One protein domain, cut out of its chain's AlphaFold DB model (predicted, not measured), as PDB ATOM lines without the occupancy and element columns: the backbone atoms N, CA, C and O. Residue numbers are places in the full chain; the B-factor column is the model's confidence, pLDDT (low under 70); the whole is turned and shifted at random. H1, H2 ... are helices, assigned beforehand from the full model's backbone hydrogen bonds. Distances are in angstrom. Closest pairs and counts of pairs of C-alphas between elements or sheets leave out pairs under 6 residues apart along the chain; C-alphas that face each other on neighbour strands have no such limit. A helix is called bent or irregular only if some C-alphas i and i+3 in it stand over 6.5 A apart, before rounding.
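AT A GLANCE: This is residues 63 to 179 of the 213 residues of an uncharacterized protein of Brugia timori (UniProt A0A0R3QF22). This is a long helical hairpin: two long helices, H1 and H2, pack side by side and cross at a small angle, and the chain makes its turn in a loop of residues 115 to 130 that lengthens one end of the rod. The printed part has 117 residues with two named helices, H1 then H2, and no named strand; the class is all helix. It is extended, with a radius of gyration of the C-alphas of 25.1 A and spans of 88 by 21 by 17 A.

IN THESE COORDINATES: Find C-alpha 67 at (195.035, 141.190, 222.389); from there H1, residues 67 to 114, runs 69.8 A to C-alpha 114 at (165.280, 181.847, 270.664). H2, residues 131 to 171, runs 59.2 A and ends at C-alpha 171 at (201.261, 155.112, 220.020). Look near residue 142 for a kink of 29 degrees in H2; the helix is neither bent nor irregular, but only just: C-alphas 142 and 145 are 6.2 A apart.

HOW THE PARTS SIT: H1 and H2 form a helical hairpin and touch, their closest C-alphas being those of Lys 101 and Leu 137, 6.0 A apart. They run opposite ways at a shallow tilt of 23 degrees. In H1 every O i to N i+4 pair is within hydrogen-bond range; in H2, 35 of 37 are.

THE WHOLE: The C-alphas of His 64 and Ala 120 are the two farthest apart, at 88.2 A. The printed part has no cut. The link from H1 to H2 is long, 16 residues, and within it residues 117 to 118 pair with residues 124 to 125, antiparallel. Residues 176 to 179 have pLDDT under 70.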
ATOM      1  N   ALA A  63     190.976 145.853 214.365       72.44
ATOM      2  CA  ALA A  63     191.330 144.494 213.946       72.44
ATOM      3  C   ALA A  63     192.850 144.247 213.868       72.44
ATOM      4  O   ALA A  63     193.293 143.105 213.925       72.44
ATOM      5  N   HIS A  64     193.641 145.315 213.737       80.06
ATOM      6  CA  HIS A  64     195.102 145.267 213.695       80.06
ATOM      7  C   HIS A  64     195.759 145.272 215.087       80.06
ATOM      8  O   HIS A  64     196.965 145.052 215.192       80.06
ATOM      9  N   LEU A  65     194.995 145.550 216.148       86.00
ATOM     10  CA  LEU A  65     195.518 145.627 217.507       86.00
ATOM     11  C   LEU A  65     195.688 144.227 218.089       86.00
ATOM     12  O   LEU A  65     194.819 143.364 217.957       86.00
ATOM     13  N   SER A  66     196.803 144.012 218.782       90.69
ATOM     14  CA  SER A  66     197.016 142.770 219.515       90.69
ATOM     15  C   SER A  66     196.071 142.678 220.715       90.69
ATOM     16  O   SER A  66     195.617 143.685 221.268       90.69
ATOM     17  N   LYS A  67     195.818 141.446 221.172       89.81
ATOM     18  CA  LYS A  67     195.035 141.190 222.389       89.81
ATOM     19  C   LYS A  67     195.590 141.951 223.600       89.81
ATOM     20  O   LYS A  67     194.823 142.514 224.368       89.81
ATOM     21  N   GLU A  68     196.912 142.006 223.743       93.81
ATOM     22  CA  GLU A  68     197.576 142.717 224.839       93.81
ATOM     23  C   GLU A  68     197.294 144.228 224.814       93.81
ATOM     24  O   GLU A  68     197.017 144.825 225.853       93.81
ATOM     25  N   VAL A  69     197.313 144.854 223.632       92.38
ATOM     26  CA  VAL A  69     196.997 146.284 223.489       92.38
ATOM     27  C   VAL A  69     195.545 146.557 223.879       92.38
ATOM     28  O   VAL A  69     195.277 147.517 224.603       92.38
ATOM     29  N   LEU A  70     194.619 145.692 223.462       89.75
ATOM     30  CA  LEU A  70     193.204 145.792 223.825       89.75
ATOM     31  C   LEU A  70     192.977 145.605 225.333       89.75
ATOM     32  O   LEU A  70     192.233 146.376 225.941       89.75
ATOM     33  N   ASP A  71     193.640 144.626 225.952       91.56
ATOM     34  CA  ASP A  71     193.551 144.372 227.394       91.56
ATOM     35  C   ASP A  71     194.093 145.565 228.203       91.56
ATOM     36  O   ASP A  71     193.449 146.026 229.152       91.56
ATOM     37  N   ASN A  72     195.233 146.127 227.790       94.50
ATOM     38  CA  ASN A  72     195.817 147.319 228.406       94.50
ATOM     39  C   ASN A  72     194.911 148.548 228.253       94.50
ATOM     40  O   ASN A  72     194.702 149.287 229.219       94.50
ATOM     41  N   TYR A  73     194.323 148.753 227.074       91.81
ATOM     42  CA  TYR A  73     193.380 149.850 226.849       91.81
ATOM     43  C   TYR A  73     192.111 149.695 227.700       91.81
ATOM     44  O   TYR A  73     191.646 150.652 228.318       91.81
ATOM     45  N   SER A  74     191.597 148.468 227.833       91.62
ATOM     46  CA  SER A  74     190.482 148.152 228.732       91.62
ATOM     47  C   SER A  74     190.815 148.466 230.195       91.62
ATOM     48  O   SER A  74     189.996 149.043 230.915       91.62
ATOM     49  N   LEU A  75     192.035 148.153 230.647       94.31
ATOM     50  CA  LEU A  75     192.499 148.504 231.990       94.31
ATOM     51  C   LEU A  75     192.584 150.024 232.191       94.31
ATOM     52  O   LEU A  75     192.125 150.536 233.215       94.31
ATOM     53  N   LEU A  76     193.112 150.755 231.207       94.50
ATOM     54  CA  LEU A  76     193.139 152.218 231.227       94.50
ATOM     55  C   LEU A  76     191.726 152.804 231.320       94.50
ATOM     56  O   LEU A  76     191.496 153.724 232.107       94.50
ATOM     57  N   GLN A  77     190.766 152.232 230.593       92.50
ATOM     58  CA  GLN A  77     189.370 152.655 230.634       92.50
ATOM     59  C   GLN A  77     188.715 152.382 231.994       92.50
ATOM     60  O   GLN A  77     187.991 153.234 232.520       92.50
ATOM     61  N   LYS A  78     188.990 151.221 232.605       94.38
ATOM     62  CA  LYS A  78     188.548 150.911 233.975       94.38
ATOM     63  C   LYS A  78     189.077 151.944 234.964       94.38
ATOM     64  O   LYS A  78     188.284 152.513 235.712       94.38
ATOM     65  N   ARG A  79     190.371 152.265 234.892       96.00
ATOM     66  CA  ARG A  79     190.992 153.291 235.739       96.00
ATOM     67  C   ARG A  79     190.372 154.676 235.525       96.00
ATOM     68  O   ARG A  79     190.113 155.371 236.502       96.00
ATOM     69  N   SER A  80     190.062 155.064 234.283       95.44
ATOM     70  CA  SER A  80     189.341 156.319 233.993       95.44
ATOM     71  C   SER A  80     187.994 156.376 234.723       95.44
ATOM     72  O   SER A  80     187.665 157.379 235.357       95.44
ATOM     73  N   ASN A  81     187.230 155.281 234.679       94.81
ATOM     74  CA  ASN A  81     185.925 155.188 235.335       94.81
ATOM     75  C   ASN A  81     186.041 155.212 236.867       94.81
ATOM     76  O   ASN A  81     185.209 155.817 237.542       94.81
ATOM     77  N   GLU A  82     187.056 154.559 237.431       96.38
ATOM     78  CA  GLU A  82     187.331 154.579 238.871       96.38
ATOM     79  C   GLU A  82     187.692 155.981 239.359       96.38
ATOM     80  O   GLU A  82     187.130 156.439 240.353       96.38
ATOM     81  N   LEU A  83     188.557 156.692 238.631       97.19
ATOM     82  CA  LEU A  83     188.908 158.075 238.951       97.19
ATOM     83  C   LEU A  83     187.681 158.996 238.900       97.19
ATOM     84  O   LEU A  83     187.489 159.804 239.807       97.19
ATOM     85  N   ALA A  84     186.805 158.831 237.903       95.94
ATOM     86  CA  ALA A  84     185.556 159.589 237.812       95.94
ATOM     87  C   ALA A  84     184.614 159.305 238.999       95.94
ATOM     88  O   ALA A  84     184.069 160.231 239.605       95.94
ATOM     89  N   LYS A  85     184.458 158.030 239.382       97.38
ATOM     90  CA  LYS A  85     183.686 157.639 240.575       97.38
ATOM     91  C   LYS A  85     184.286 158.229 241.849       97.38
ATOM     92  O   LYS A  85     183.542 158.702 242.707       97.38
ATOM     93  N   TYR A  86     185.612 158.217 241.971       98.00
ATOM     94  CA  TYR A  86     186.300 158.750 243.138       98.00
ATOM     95  C   TYR A  86     186.130 160.268 243.252       98.00
ATOM     96  O   TYR A  86     185.771 160.753 244.325       98.00
ATOM     97  N   GLN A  87     186.267 161.007 242.145       98.25
ATOM     98  CA  GLN A  87     185.975 162.441 242.107       98.25
ATOM     99  C   GLN A  87     184.548 162.729 242.593       98.25
ATOM    100  O   GLN A  87     184.358 163.549 243.492       98.25
ATOM    101  N   LEU A  88     183.555 162.018 242.046       98.12
ATOM    102  CA  LEU A  88     182.152 162.196 242.417       98.12
ATOM    103  C   LEU A  88     181.901 161.882 243.901       98.12
ATOM    104  O   LEU A  88     181.146 162.588 244.569       98.12
ATOM    105  N   ALA A  89     182.538 160.841 244.440       98.38
ATOM    106  CA  ALA A  89     182.447 160.508 245.858       98.38
ATOM    107  C   ALA A  89     182.998 161.644 246.737       98.38
ATOM    108  O   ALA A  89     182.315 162.083 247.664       98.38
ATOM    109  N   ILE A  90     184.176 162.184 246.403       98.44
ATOM    110  CA  ILE A  90     184.782 163.316 247.121       98.44
ATOM    111  C   ILE A  90     183.862 164.549 247.085       98.44
ATOM    112  O   ILE A  90     183.642 165.194 248.113       98.44
ATOM    113  N   GLU A  91     183.308 164.881 245.918       98.50
ATOM    114  CA  GLU A  91     182.409 166.029 245.745       98.50
ATOM    115  C   GLU A  91     181.125 165.879 246.571       98.50
ATOM    116  O   GLU A  91     180.721 166.813 247.274       98.50
ATOM    117  N   ASN A  92     180.526 164.685 246.563       98.62
ATOM    118  CA  ASN A  92     179.363 164.369 247.384       98.62
ATOM    119  C   ASN A  92     179.679 164.456 248.882       98.62
ATOM    120  O   ASN A  92     178.879 165.004 249.644       98.62
ATOM    121  N   ASP A  93     180.830 163.945 249.323       98.31
ATOM    122  CA  ASP A  93     181.268 164.037 250.721       98.31
ATOM    123  C   ASP A  93     181.405 165.496 251.153       98.31
ATOM    124  O   ASP A  93     180.832 165.906 252.163       98.31
ATOM    125  N   LEU A  94     182.082 166.314 250.343       98.75
ATOM    126  CA  LEU A  94     182.242 167.743 250.595       98.75
ATOM    127  C   LEU A  94     180.901 168.467 250.691       98.75
ATOM    128  O   LEU A  94     180.718 169.297 251.587       98.75
ATOM    129  N   ALA A  95     179.958 168.168 249.796       98.62
ATOM    130  CA  ALA A  95     178.623 168.754 249.834       98.62
ATOM    131  C   ALA A  95     177.898 168.406 251.143       98.62
ATOM    132  O   ALA A  95     177.369 169.301 251.814       98.62
ATOM    133  N   ARG A  96     177.934 167.129 251.554       98.75
ATOM    134  CA  ARG A  96     177.331 166.673 252.817       98.75
ATOM    135  C   ARG A  96     177.986 167.335 254.030       98.75
ATOM    136  O   ARG A  96     177.278 167.913 254.851       98.75
ATOM    137  N   MET A  97     179.315 167.340 254.107       98.62
ATOM    138  CA  MET A  97     180.069 167.943 255.214       98.62
ATOM    139  C   MET A  97     179.813 169.449 255.336       98.62
ATOM    140  O   MET A  97     179.552 169.960 256.427       98.62
ATOM    141  N   ARG A  98     179.830 170.184 254.213       98.69
ATOM    142  CA  ARG A  98     179.532 171.627 254.190       98.69
ATOM    143  C   ARG A  98     178.097 171.910 254.629       98.69
ATOM    144  O   ARG A  98     177.878 172.837 255.410       98.69
ATOM    145  N   LYS A  99     177.130 171.105 254.176       98.62
ATOM    146  CA  LYS A  99     175.726 171.211 254.603       98.62
ATOM    147  C   LYS A  99     175.591 170.977 256.107       98.62
ATOM    148  O   LYS A  99     174.960 171.783 256.784       98.62
ATOM    149  N   GLN A 100     176.233 169.940 256.641       98.44
ATOM    150  CA  GLN A 100     176.226 169.652 258.075       98.44
ATOM    151  C   GLN A 100     176.837 170.807 258.882       98.44
ATOM    152  O   GLN A 100     176.215 171.288 259.827       98.44
ATOM    153  N   LYS A 101     177.991 171.340 258.458       98.31
ATOM    154  CA  LYS A 101     178.633 172.497 259.103       98.31
ATOM    155  C   LYS A 101     177.726 173.733 259.101       98.31
ATOM    156  O   LYS A 101     177.588 174.406 260.126       98.31
ATOM    157  N   LYS A 102     177.081 174.025 257.964       98.38
ATOM    158  CA  LYS A 102     176.123 175.132 257.833       98.38
ATOM    159  C   LYS A 102     174.942 174.955 258.788       98.38
ATOM    160  O   LYS A 102     174.588 175.904 259.481       98.38
ATOM    161  N   ASN A 103     174.379 173.750 258.860       98.25
ATOM    162  CA  ASN A 103     173.244 173.444 259.729       98.25
ATOM    163  C   ASN A 103     173.595 173.591 261.213       98.25
ATOM    164  O   ASN A 103     172.839 174.215 261.948       98.25
ATOM    165  N   LEU A 104     174.755 173.095 261.651       97.81
ATOM    166  CA  LEU A 104     175.208 173.249 263.039       97.81
ATOM    167  C   LEU A 104     175.466 174.721 263.396       97.81
ATOM    168  O   LEU A 104     175.076 175.189 264.464       97.81
ATOM    169  N   THR A 105     176.036 175.493 262.467       96.31
ATOM    170  CA  THR A 105     176.218 176.943 262.650       96.31
ATOM    171  C   THR A 105     174.873 177.668 262.750       96.31
ATOM    172  O   THR A 105     174.697 178.547 263.592       96.31
ATOM    173  N   ALA A 106     173.902 177.290 261.914       97.44
ATOM    174  CA  ALA A 106     172.547 177.822 261.976       97.44
ATOM    175  C   ALA A 106     171.856 177.452 263.297       97.44
ATOM    176  O   ALA A 106     171.251 178.323 263.917       97.44
ATOM    177  N   LYS A 107     172.023 176.211 263.775       96.62
ATOM    178  CA  LYS A 107     171.510 175.746 265.072       96.62
ATOM    179  C   LYS A 107     172.065 176.584 266.225       96.62
ATOM    180  O   LYS A 107     171.278 177.069 267.031       96.62
ATOM    181  N   ARG A 108     173.380 176.856 266.261       94.75
ATOM    182  CA  ARG A 108     173.992 177.751 267.270       94.75
ATOM    183  C   ARG A 108     173.350 179.137 267.249       94.75
ATOM    184  O   ARG A 108     172.987 179.667 268.295       94.75
ATOM    185  N   ARG A 109     173.182 179.719 266.057       94.75
ATOM    186  CA  ARG A 109     172.555 181.043 265.894       94.75
ATOM    187  C   ARG A 109     171.098 181.048 266.354       94.75
ATOM    188  O   ARG A 109     170.686 181.988 267.024       94.75
ATOM    189  N   GLN A 110     170.334 180.013 266.009       95.19
ATOM    190  CA  GLN A 110     168.927 179.897 266.381       95.19
ATOM    191  C   GLN A 110     168.752 179.716 267.889       95.19
ATOM    192  O   GLN A 110     167.908 180.391 268.468       95.19
ATOM    193  N   LEU A 111     169.575 178.886 268.536       93.75
ATOM    194  CA  LEU A 111     169.570 178.726 269.995       93.75
ATOM    195  C   LEU A 111     169.792 180.065 270.700       93.75
ATOM    196  O   LEU A 111     169.001 180.460 271.546       93.75
ATOM    197  N   ASN A 112     170.806 180.812 270.266       91.50
ATOM    198  CA  ASN A 112     171.131 182.119 270.832       91.50
ATOM    199  C   ASN A 112     170.078 183.202 270.557       91.50
ATOM    200  O   ASN A 112     170.055 184.221 271.249       91.50
ATOM    201  N   LYS A 113     169.246 183.027 269.527       91.94
ATOM    202  CA  LYS A 113     168.140 183.936 269.209       91.94
ATOM    203  C   LYS A 113     166.881 183.589 270.002       91.94
ATOM    204  O   LYS A 113     166.231 184.485 270.519       91.94
ATOM    205  N   ASN A 114     166.534 182.307 270.070       92.31
ATOM    206  CA  ASN A 114     165.280 181.847 270.664       92.31
ATOM    207  C   ASN A 114     165.338 181.796 272.194       92.31
ATOM    208  O   ASN A 114     164.327 182.029 272.842       92.31
ATOM    209  N   ASN A 115     166.514 181.521 272.760       89.88
ATOM    210  CA  ASN A 115     166.708 181.343 274.197       89.88
ATOM    211  C   ASN A 115     167.578 182.469 274.768       89.88
ATOM    212  O   ASN A 115     168.498 182.220 275.533       89.88
ATOM    213  N   GLN A 116     167.363 183.711 274.339       87.75
ATOM    214  CA  GLN A 116     168.204 184.821 274.775       87.75
ATOM    215  C   GLN A 116     168.132 184.995 276.302       87.75
ATOM    216  O   GLN A 116     167.065 185.251 276.854       87.75
ATOM    217  N   GLN A 117     169.278 184.854 276.966       87.00
ATOM    218  CA  GLN A 117     169.429 185.001 278.411       87.00
ATOM    219  C   GLN A 117     170.378 186.158 278.723       87.00
ATOM    220  O   GLN A 117     171.271 186.471 277.931       87.00
ATOM    221  N   TYR A 118     170.170 186.784 279.877       91.81
ATOM    222  CA  TYR A 118     171.031 187.829 280.415       91.81
ATOM    223  C   TYR A 118     171.525 187.410 281.800       91.81
ATOM    224  O   TYR A 118     170.797 186.743 282.535       91.81
ATOM    225  N   ASP A 119     172.762 187.763 282.131       90.81
ATOM    226  CA  ASP A 119     173.345 187.525 283.446       90.81
ATOM    227  C   ASP A 119     172.918 188.598 284.467       90.81
ATOM    228  O   ASP A 119     172.178 189.533 284.155       90.81
ATOM    229  N   ALA A 120     173.399 188.471 285.708       93.31
ATOM    230  CA  ALA A 120     173.114 189.417 286.791       93.31
ATOM    231  C   ALA A 120     173.635 190.847 286.526       93.31
ATOM    232  O   ALA A 120     173.229 191.785 287.209       93.31
ATOM    233  N   HIS A 121     174.515 191.023 285.538       93.12
ATOM    234  CA  HIS A 121     175.073 192.305 285.117       93.12
ATOM    235  C   HIS A 121     174.379 192.861 283.862       93.12
ATOM    236  O   HIS A 121     174.799 193.891 283.332       93.12
ATOM    237  N   GLY A 122     173.323 192.197 283.377       89.56
ATOM    238  CA  GLY A 122     172.606 192.572 282.161       89.56
ATOM    239  C   GLY A 122     173.363 192.249 280.869       89.56
ATOM    240  O   GLY A 122     172.955 192.704 279.799       89.56
ATOM    241  N   GLN A 123     174.451 191.473 280.925       90.00
ATOM    242  CA  GLN A 123     175.171 191.017 279.738       90.00
ATOM    243  C   GLN A 123     174.504 189.780 279.154       90.00
ATOM    244  O   GLN A 123     173.961 188.937 279.863       90.00
ATOM    245  N   ARG A 124     174.536 189.654 277.829       88.81
ATOM    246  CA  ARG A 124     173.933 188.515 277.138       88.81
ATOM    247  C   ARG A 124     174.757 187.249 277.376       88.81
ATOM    248  O   ARG A 124     175.930 187.208 277.017       88.81
ATOM    249  N   ILE A 125     174.112 186.198 277.875       87.94
ATOM    250  CA  ILE A 125     174.711 184.868 278.020       87.94
ATOM    251  C   ILE A 125     174.666 184.166 276.661       87.94
ATOM    252  O   ILE A 125     173.595 184.019 276.061       87.94
ATOM    253  N   GLU A 126     175.828 183.740 276.159       87.19
ATOM    254  CA  GLU A 126     175.895 182.925 274.948       87.19
ATOM    255  C   GLU A 126     175.553 181.468 275.276       87.19
ATOM    256  O   GLU A 126     176.176 180.838 276.126       87.19
ATOM    257  N   ILE A 127     174.567 180.916 274.572       88.75
ATOM    258  CA  ILE A 127     174.206 179.505 274.688       88.75
ATOM    259  C   ILE A 127     175.054 178.702 273.709       88.75
ATOM    260  O   ILE A 127     174.979 178.890 272.488       88.75
ATOM    261  N   GLU A 128     175.847 177.780 274.242       90.62
ATOM    262  CA  GLU A 128     176.655 176.881 273.428       90.62
ATOM    263  C   GLU A 128     175.823 175.762 272.782       90.62
ATOM    264  O   GLU A 128     174.705 175.433 273.183       90.62
ATOM    265  N   LEU A 129     176.392 175.167 271.731       92.81
ATOM    266  CA  LEU A 129     175.902 173.901 271.194       92.81
ATOM    267  C   LEU A 129     176.156 172.762 272.190       92.81
ATOM    268  O   LEU A 129     176.998 172.879 273.076       92.81
ATOM    269  N   SER A 130     175.478 171.628 271.993       95.56
ATOM    270  CA  SER A 130     175.816 170.412 272.735       95.56
ATOM    271  C   SER A 130     177.266 169.998 272.470       95.56
ATOM    272  O   SER A 130     177.822 170.291 271.407       95.56
ATOM    273  N   GLU A 131     177.862 169.259 273.410       96.81
ATOM    274  CA  GLU A 131     179.231 168.746 273.281       96.81
ATOM    275  C   GLU A 131     179.443 168.014 271.950       96.81
ATOM    276  O   GLU A 131     180.385 168.288 271.209       96.81
ATOM    277  N   THR A 132     178.505 167.132 271.595       97.38
ATOM    278  CA  THR A 132     178.535 166.358 270.350       97.38
ATOM    279  C   THR A 132     178.500 167.250 269.109       97.38
ATOM    280  O   THR A 132     179.246 167.014 268.155       97.38
ATOM    281  N   ASP A 133     177.658 168.287 269.106       97.25
ATOM    282  CA  ASP A 133     177.531 169.220 267.983       97.25
ATOM    283  C   ASP A 133     178.779 170.103 267.850       97.25
ATOM    284  O   ASP A 133     179.244 170.371 266.738       97.25
ATOM    285  N   ARG A 134     179.349 170.529 268.981       97.00
ATOM    286  CA  ARG A 134     180.586 171.310 269.042       97.00
ATOM    287  C   ARG A 134     181.780 170.495 268.549       97.00
ATOM    288  O   ARG A 134     182.514 170.963 267.680       97.00
ATOM    289  N   HIS A 135     181.916 169.255 269.012       97.81
ATOM    290  CA  HIS A 135     182.927 168.323 268.520       97.81
ATOM    291  C   HIS A 135     182.769 168.074 267.011       97.81
ATOM    292  O   HIS A 135     183.733 168.180 266.254       97.81
ATOM    293  N   SER A 136     181.536 167.840 266.547       97.94
ATOM    294  CA  SER A 136     181.236 167.658 265.121       97.94
ATOM    295  C   SER A 136     181.629 168.877 264.281       97.94
ATOM    296  O   SER A 136     182.191 168.718 263.199       97.94
ATOM    297  N   LEU A 137     181.377 170.099 264.762       97.44
ATOM    298  CA  LEU A 137     181.803 171.326 264.080       97.44
ATOM    299  C   LEU A 137     183.322 171.411 263.933       97.44
ATOM    300  O   LEU A 137     183.794 171.748 262.845       97.44
ATOM    301  N   THR A 138     184.070 171.095 264.989       97.75
ATOM    302  CA  THR A 138     185.538 171.077 264.967       97.75
ATOM    303  C   THR A 138     186.056 170.033 263.981       97.75
ATOM    304  O   THR A 138     186.867 170.349 263.110       97.75
ATOM    305  N   THR A 139     185.518 168.813 264.029       98.31
ATOM    306  CA  THR A 139     185.876 167.738 263.094       98.31
ATOM    307  C   THR A 139     185.589 168.137 261.646       98.31
ATOM    308  O   THR A 139     186.454 167.996 260.785       98.31
ATOM    309  N   LEU A 140     184.419 168.718 261.361       98.50
ATOM    310  CA  LEU A 140     184.077 169.214 260.024       98.50
ATOM    311  C   LEU A 140     184.982 170.370 259.581       98.50
ATOM    312  O   LEU A 140     185.323 170.459 258.402       98.50
ATOM    313  N   ALA A 141     185.371 171.263 260.493       98.19
ATOM    314  CA  ALA A 141     186.274 172.367 260.185       98.19
ATOM    315  C   ALA A 141     187.659 171.874 259.740       98.19
ATOM    316  O   ALA A 141     188.211 172.450 258.807       98.19
ATOM    317  N   ASN A 142     188.152 170.784 260.334       98.31
ATOM    318  CA  ASN A 142     189.450 170.190 260.005       98.31
ATOM    319  C   ASN A 142     189.387 169.243 258.796       98.31
ATOM    320  O   ASN A 142     190.293 169.227 257.966       98.31
ATOM    321  N   ALA A 143     188.309 168.469 258.661       98.38
ATOM    322  CA  ALA A 143     188.185 167.460 257.614       98.38
ATOM    323  C   ALA A 143     187.835 168.053 256.236       98.38
ATOM    324  O   ALA A 143     188.276 167.529 255.214       98.38
ATOM    325  N   ILE A 144     187.070 169.154 256.175       98.69
ATOM    326  CA  ILE A 144     186.698 169.789 254.897       98.69
ATOM    327  C   ILE A 144     187.937 170.227 254.084       98.69
ATOM    328  O   ILE A 144     187.974 169.902 252.897       98.69
ATOM    329  N   PRO A 145     188.940 170.930 254.649       98.69
ATOM    330  CA  PRO A 145     190.162 171.290 253.922       98.69
ATOM    331  C   PRO A 145     190.949 170.083 253.403       98.69
ATOM    332  O   PRO A 145     191.404 170.091 252.262       98.69
ATOM    333  N   ILE A 146     191.060 169.017 254.203       98.50
ATOM    334  CA  ILE A 146     191.734 167.776 253.789       98.50
ATOM    335  C   ILE A 146     191.023 167.189 252.570       98.50
ATOM    336  O   ILE A 146     191.643 166.920 251.545       98.50
ATOM    337  N   ARG A 147     189.692 167.091 252.633       98.44
ATOM    338  CA  ARG A 147     188.898 166.529 251.541       98.44
ATOM    339  C   ARG A 147     188.885 167.412 250.287       98.44
ATOM    340  O   ARG A 147     188.747 166.908 249.177       98.44
ATOM    341  N   GLN A 148     189.062 168.727 250.435       98.69
ATOM    342  CA  GLN A 148     189.286 169.638 249.305       98.69
ATOM    343  C   GLN A 148     190.626 169.366 248.622       98.69
ATOM    344  O   GLN A 148     190.664 169.275 247.397       98.69
ATOM    345  N   LYS A 149     191.694 169.156 249.397       98.69
ATOM    346  CA  LYS A 149     193.004 168.775 248.861       98.69
ATOM    347  C   LYS A 149     192.946 167.431 248.128       98.69
ATOM    348  O   LYS A 149     193.523 167.302 247.050       98.69
ATOM    349  N   ASP A 150     192.205 166.452 248.651       98.38
ATOM    350  CA  ASP A 150     191.970 165.179 247.953       98.38
ATOM    351  C   ASP A 150     191.317 165.388 246.582       98.38
ATOM    352  O   ASP A 150     191.702 164.743 245.608       98.38
ATOM    353  N   LEU A 151     190.351 166.309 246.486       98.56
ATOM    354  CA  LEU A 151     189.696 166.638 245.220       98.56
ATOM    355  C   LEU A 151     190.683 167.242 244.218       98.56
ATOM    356  O   LEU A 151     190.654 166.899 243.037       98.56
ATOM    357  N   GLU A 152     191.557 168.139 244.670       98.56
ATOM    358  CA  GLU A 152     192.597 168.732 243.825       98.56
ATOM    359  C   GLU A 152     193.605 167.684 243.345       98.56
ATOM    360  O   GLU A 152     193.979 167.681 242.171       98.56
ATOM    361  N   ASN A 153     194.006 166.762 244.222       98.56
ATOM    362  CA  ASN A 153     194.862 165.631 243.867       98.56
ATOM    363  C   ASN A 153     194.185 164.742 242.819       98.56
ATOM    364  O   ASN A 153     194.756 164.509 241.760       98.56
ATOM    365  N   CYS A 154     192.932 164.348 243.055       98.44
ATOM    366  CA  CYS A 154     192.158 163.531 242.126       98.44
ATOM    367  C   CYS A 154     192.019 164.205 240.749       98.44
ATOM    368  O   CYS A 154     192.202 163.561 239.719       98.44
ATOM    369  N   LYS A 155     191.794 165.524 240.705       98.06
ATOM    370  CA  LYS A 155     191.764 166.289 239.446       98.06
ATOM    371  C   LYS A 155     193.109 166.292 238.719       98.06
ATOM    372  O   LYS A 155     193.124 166.268 237.490       98.06
ATOM    373  N   ARG A 156     194.232 166.337 239.444       98.56
ATOM    374  CA  ARG A 156     195.571 166.205 238.842       98.56
ATOM    375  C   ARG A 156     195.792 164.800 238.289       98.56
ATOM    376  O   ARG A 156     196.232 164.685 237.149       98.56
ATOM    377  N   ASP A 157     195.402 163.769 239.031       97.81
ATOM    378  CA  ASP A 157     195.517 162.373 238.600       97.81
ATOM    379  C   ASP A 157     194.673 162.091 237.356       97.81
ATOM    380  O   ASP A 157     195.155 161.453 236.425       97.81
ATOM    381  N   ILE A 158     193.448 162.622 237.289       97.62
ATOM    382  CA  ILE A 158     192.588 162.532 236.101       97.62
ATOM    383  C   ILE A 158     193.259 163.180 234.893       97.62
ATOM    384  O   ILE A 158     193.284 162.582 233.820       97.62
ATOM    385  N   LYS A 159     193.828 164.381 235.051       97.44
ATOM    386  CA  LYS A 159     194.529 165.068 233.957       97.44
ATOM    387  C   LYS A 159     195.727 164.257 233.471       97.44
ATOM    388  O   LYS A 159     195.842 164.018 232.272       97.44
ATOM    389  N   LEU A 160     196.571 163.794 234.391       97.88
ATOM    390  CA  LEU A 160     197.728 162.964 234.062       97.88
ATOM    391  C   LEU A 160     197.301 161.666 233.364       97.88
ATOM    392  O   LEU A 160     197.823 161.335 232.306       97.88
ATOM    393  N   HIS A 161     196.305 160.970 233.912       97.69
ATOM    394  CA  HIS A 161     195.761 159.746 233.325       97.69
ATOM    395  C   HIS A 161     195.188 159.995 231.929       97.69
ATOM    396  O   HIS A 161     195.484 159.238 231.015       97.69
ATOM    397  N   SER A 162     194.446 161.088 231.724       95.50
ATOM    398  CA  SER A 162     193.909 161.447 230.405       95.50
ATOM    399  C   SER A 162     195.003 161.728 229.369       95.50
ATOM    400  O   SER A 162     194.841 161.367 228.206       95.50
ATOM    401  N   SER A 163     196.133 162.314 229.790       96.31
ATOM    402  CA  SER A 163     197.311 162.478 228.931       96.31
ATOM    403  C   SER A 163     197.899 161.118 228.564       96.31
ATOM    404  O   SER A 163     198.066 160.827 227.388       96.31
ATOM    405  N   ASN A 164     198.109 160.247 229.555       95.69
ATOM    406  CA  ASN A 164     198.665 158.911 229.333       95.69
ATOM    407  C   ASN A 164     197.782 158.052 228.416       95.69
ATOM    408  O   ASN A 164     198.297 157.298 227.595       95.69
ATOM    409  N   VAL A 165     196.455 158.158 228.549       94.25
ATOM    410  CA  VAL A 165     195.497 157.486 227.659       94.25
ATOM    411  C   VAL A 165     195.668 157.991 226.230       94.25
ATOM    412  O   VAL A 165     195.812 157.178 225.324       94.25
ATOM    413  N   ARG A 166     195.739 159.311 226.032       94.06
ATOM    414  CA  ARG A 166     195.953 159.901 224.705       94.06
ATOM    415  C   ARG A 166     197.286 159.471 224.092       94.06
ATOM    416  O   ARG A 166     197.331 159.115 222.919       94.06
ATOM    417  N   ASP A 167     198.358 159.458 224.878       94.88
ATOM    418  CA  ASP A 167     199.677 159.014 224.417       94.88
ATOM    419  C   ASP A 167     199.655 157.529 224.020       94.88
ATOM    420  O   ASP A 167     200.235 157.138 223.004       94.88
ATOM    421  N   PHE A 168     198.935 156.697 224.782       94.31
ATOM    422  CA  PHE A 168     198.721 155.288 224.457       94.31
ATOM    423  C   PHE A 168     197.919 155.114 223.160       94.31
ATOM    424  O   PHE A 168     198.274 154.272 222.334       94.31
ATOM    425  N   GLU A 169     196.863 155.904 222.964       91.75
ATOM    426  CA  GLU A 169     196.035 155.877 221.755       91.75
ATOM    427  C   GLU A 169     196.852 156.237 220.514       91.75
ATOM    428  O   GLU A 169     196.839 155.491 219.535       91.75
ATOM    429  N   VAL A 170     197.632 157.321 220.580       92.50
ATOM    430  CA  VAL A 170     198.509 157.755 219.483       92.50
ATOM    431  C   VAL A 170     199.556 156.688 219.171       92.50
ATOM    432  O   VAL A 170     199.733 156.322 218.010       92.50
ATOM    433  N   LYS A 171     200.217 156.134 220.195       93.44
ATOM    434  CA  LYS A 171     201.261 155.112 220.020       93.44
ATOM    435  C   LYS A 171     200.739 153.844 219.342       93.44
ATOM    436  O   LYS A 171     201.479 153.205 218.598       93.44
ATOM    437  N   ASN A 172     199.490 153.476 219.611       90.00
ATOM    438  CA  ASN A 172     198.881 152.249 219.101       90.00
ATOM    439  C   ASN A 172     197.907 152.493 217.934       90.00
ATOM    440  O   ASN A 172     197.230 151.559 217.530       90.00
ATOM    441  N   ASN A 173     197.839 153.711 217.378       89.06
ATOM    442  CA  ASN A 173     196.917 154.089 216.294       89.06
ATOM    443  C   ASN A 173     195.437 153.788 216.606       89.06
ATOM    444  O   ASN A 173     194.664 153.401 215.726       89.06
ATOM    445  N   ILE A 174     195.033 153.973 217.866       86.56
ATOM    446  CA  ILE A 174     193.652 153.770 218.313       86.56
ATOM    447  C   ILE A 174     192.847 155.039 218.002       86.56
ATOM    448  O   ILE A 174     193.192 156.112 218.502       86.56
ATOM    449  N   PRO A 175     191.768 154.962 217.202       78.94
ATOM    450  CA  PRO A 175     190.960 156.133 216.898       78.94
ATOM    451  C   PRO A 175     190.136 156.589 218.114       78.94
ATOM    452  O   PRO A 175     189.479 155.756 218.747       78.94
ATOM    453  N   PRO A 176     190.042 157.904 218.374       68.19
ATOM    454  CA  PRO A 176     189.226 158.449 219.462       68.19
ATOM    455  C   PRO A 176     187.711 158.248 219.258       68.19
ATOM    456  O   PRO A 176     186.919 158.474 220.163       68.19
ATOM    457  N   GLU A 177     187.252 157.794 218.092       63.16
ATOM    458  CA  GLU A 177     185.819 157.567 217.846       63.16
ATOM    459  C   GLU A 177     185.265 156.279 218.481       63.16
ATOM    460  O   GLU A 177     184.053 156.079 218.523       63.16
ATOM    461  N   LEU A 178     186.122 155.424 219.051       62.44
ATOM    462  CA  LEU A 178     185.690 154.269 219.854       62.44
ATOM    463  C   LEU A 178     185.223 154.662 221.267       62.44
ATOM    464  O   LEU A 178     184.598 153.859 221.963       62.44
ATOM    465  N   ILE A 179     185.495 155.904 221.678       55.25
ATOM    466  CA  ILE A 179     185.281 156.431 223.031       55.25
ATOM    467  C   ILE A 179     183.805 156.371 223.505       55.25
ATOM    468  O   ILE A 179     183.592 156.050 224.679       55.25
TER     469      ILE A 179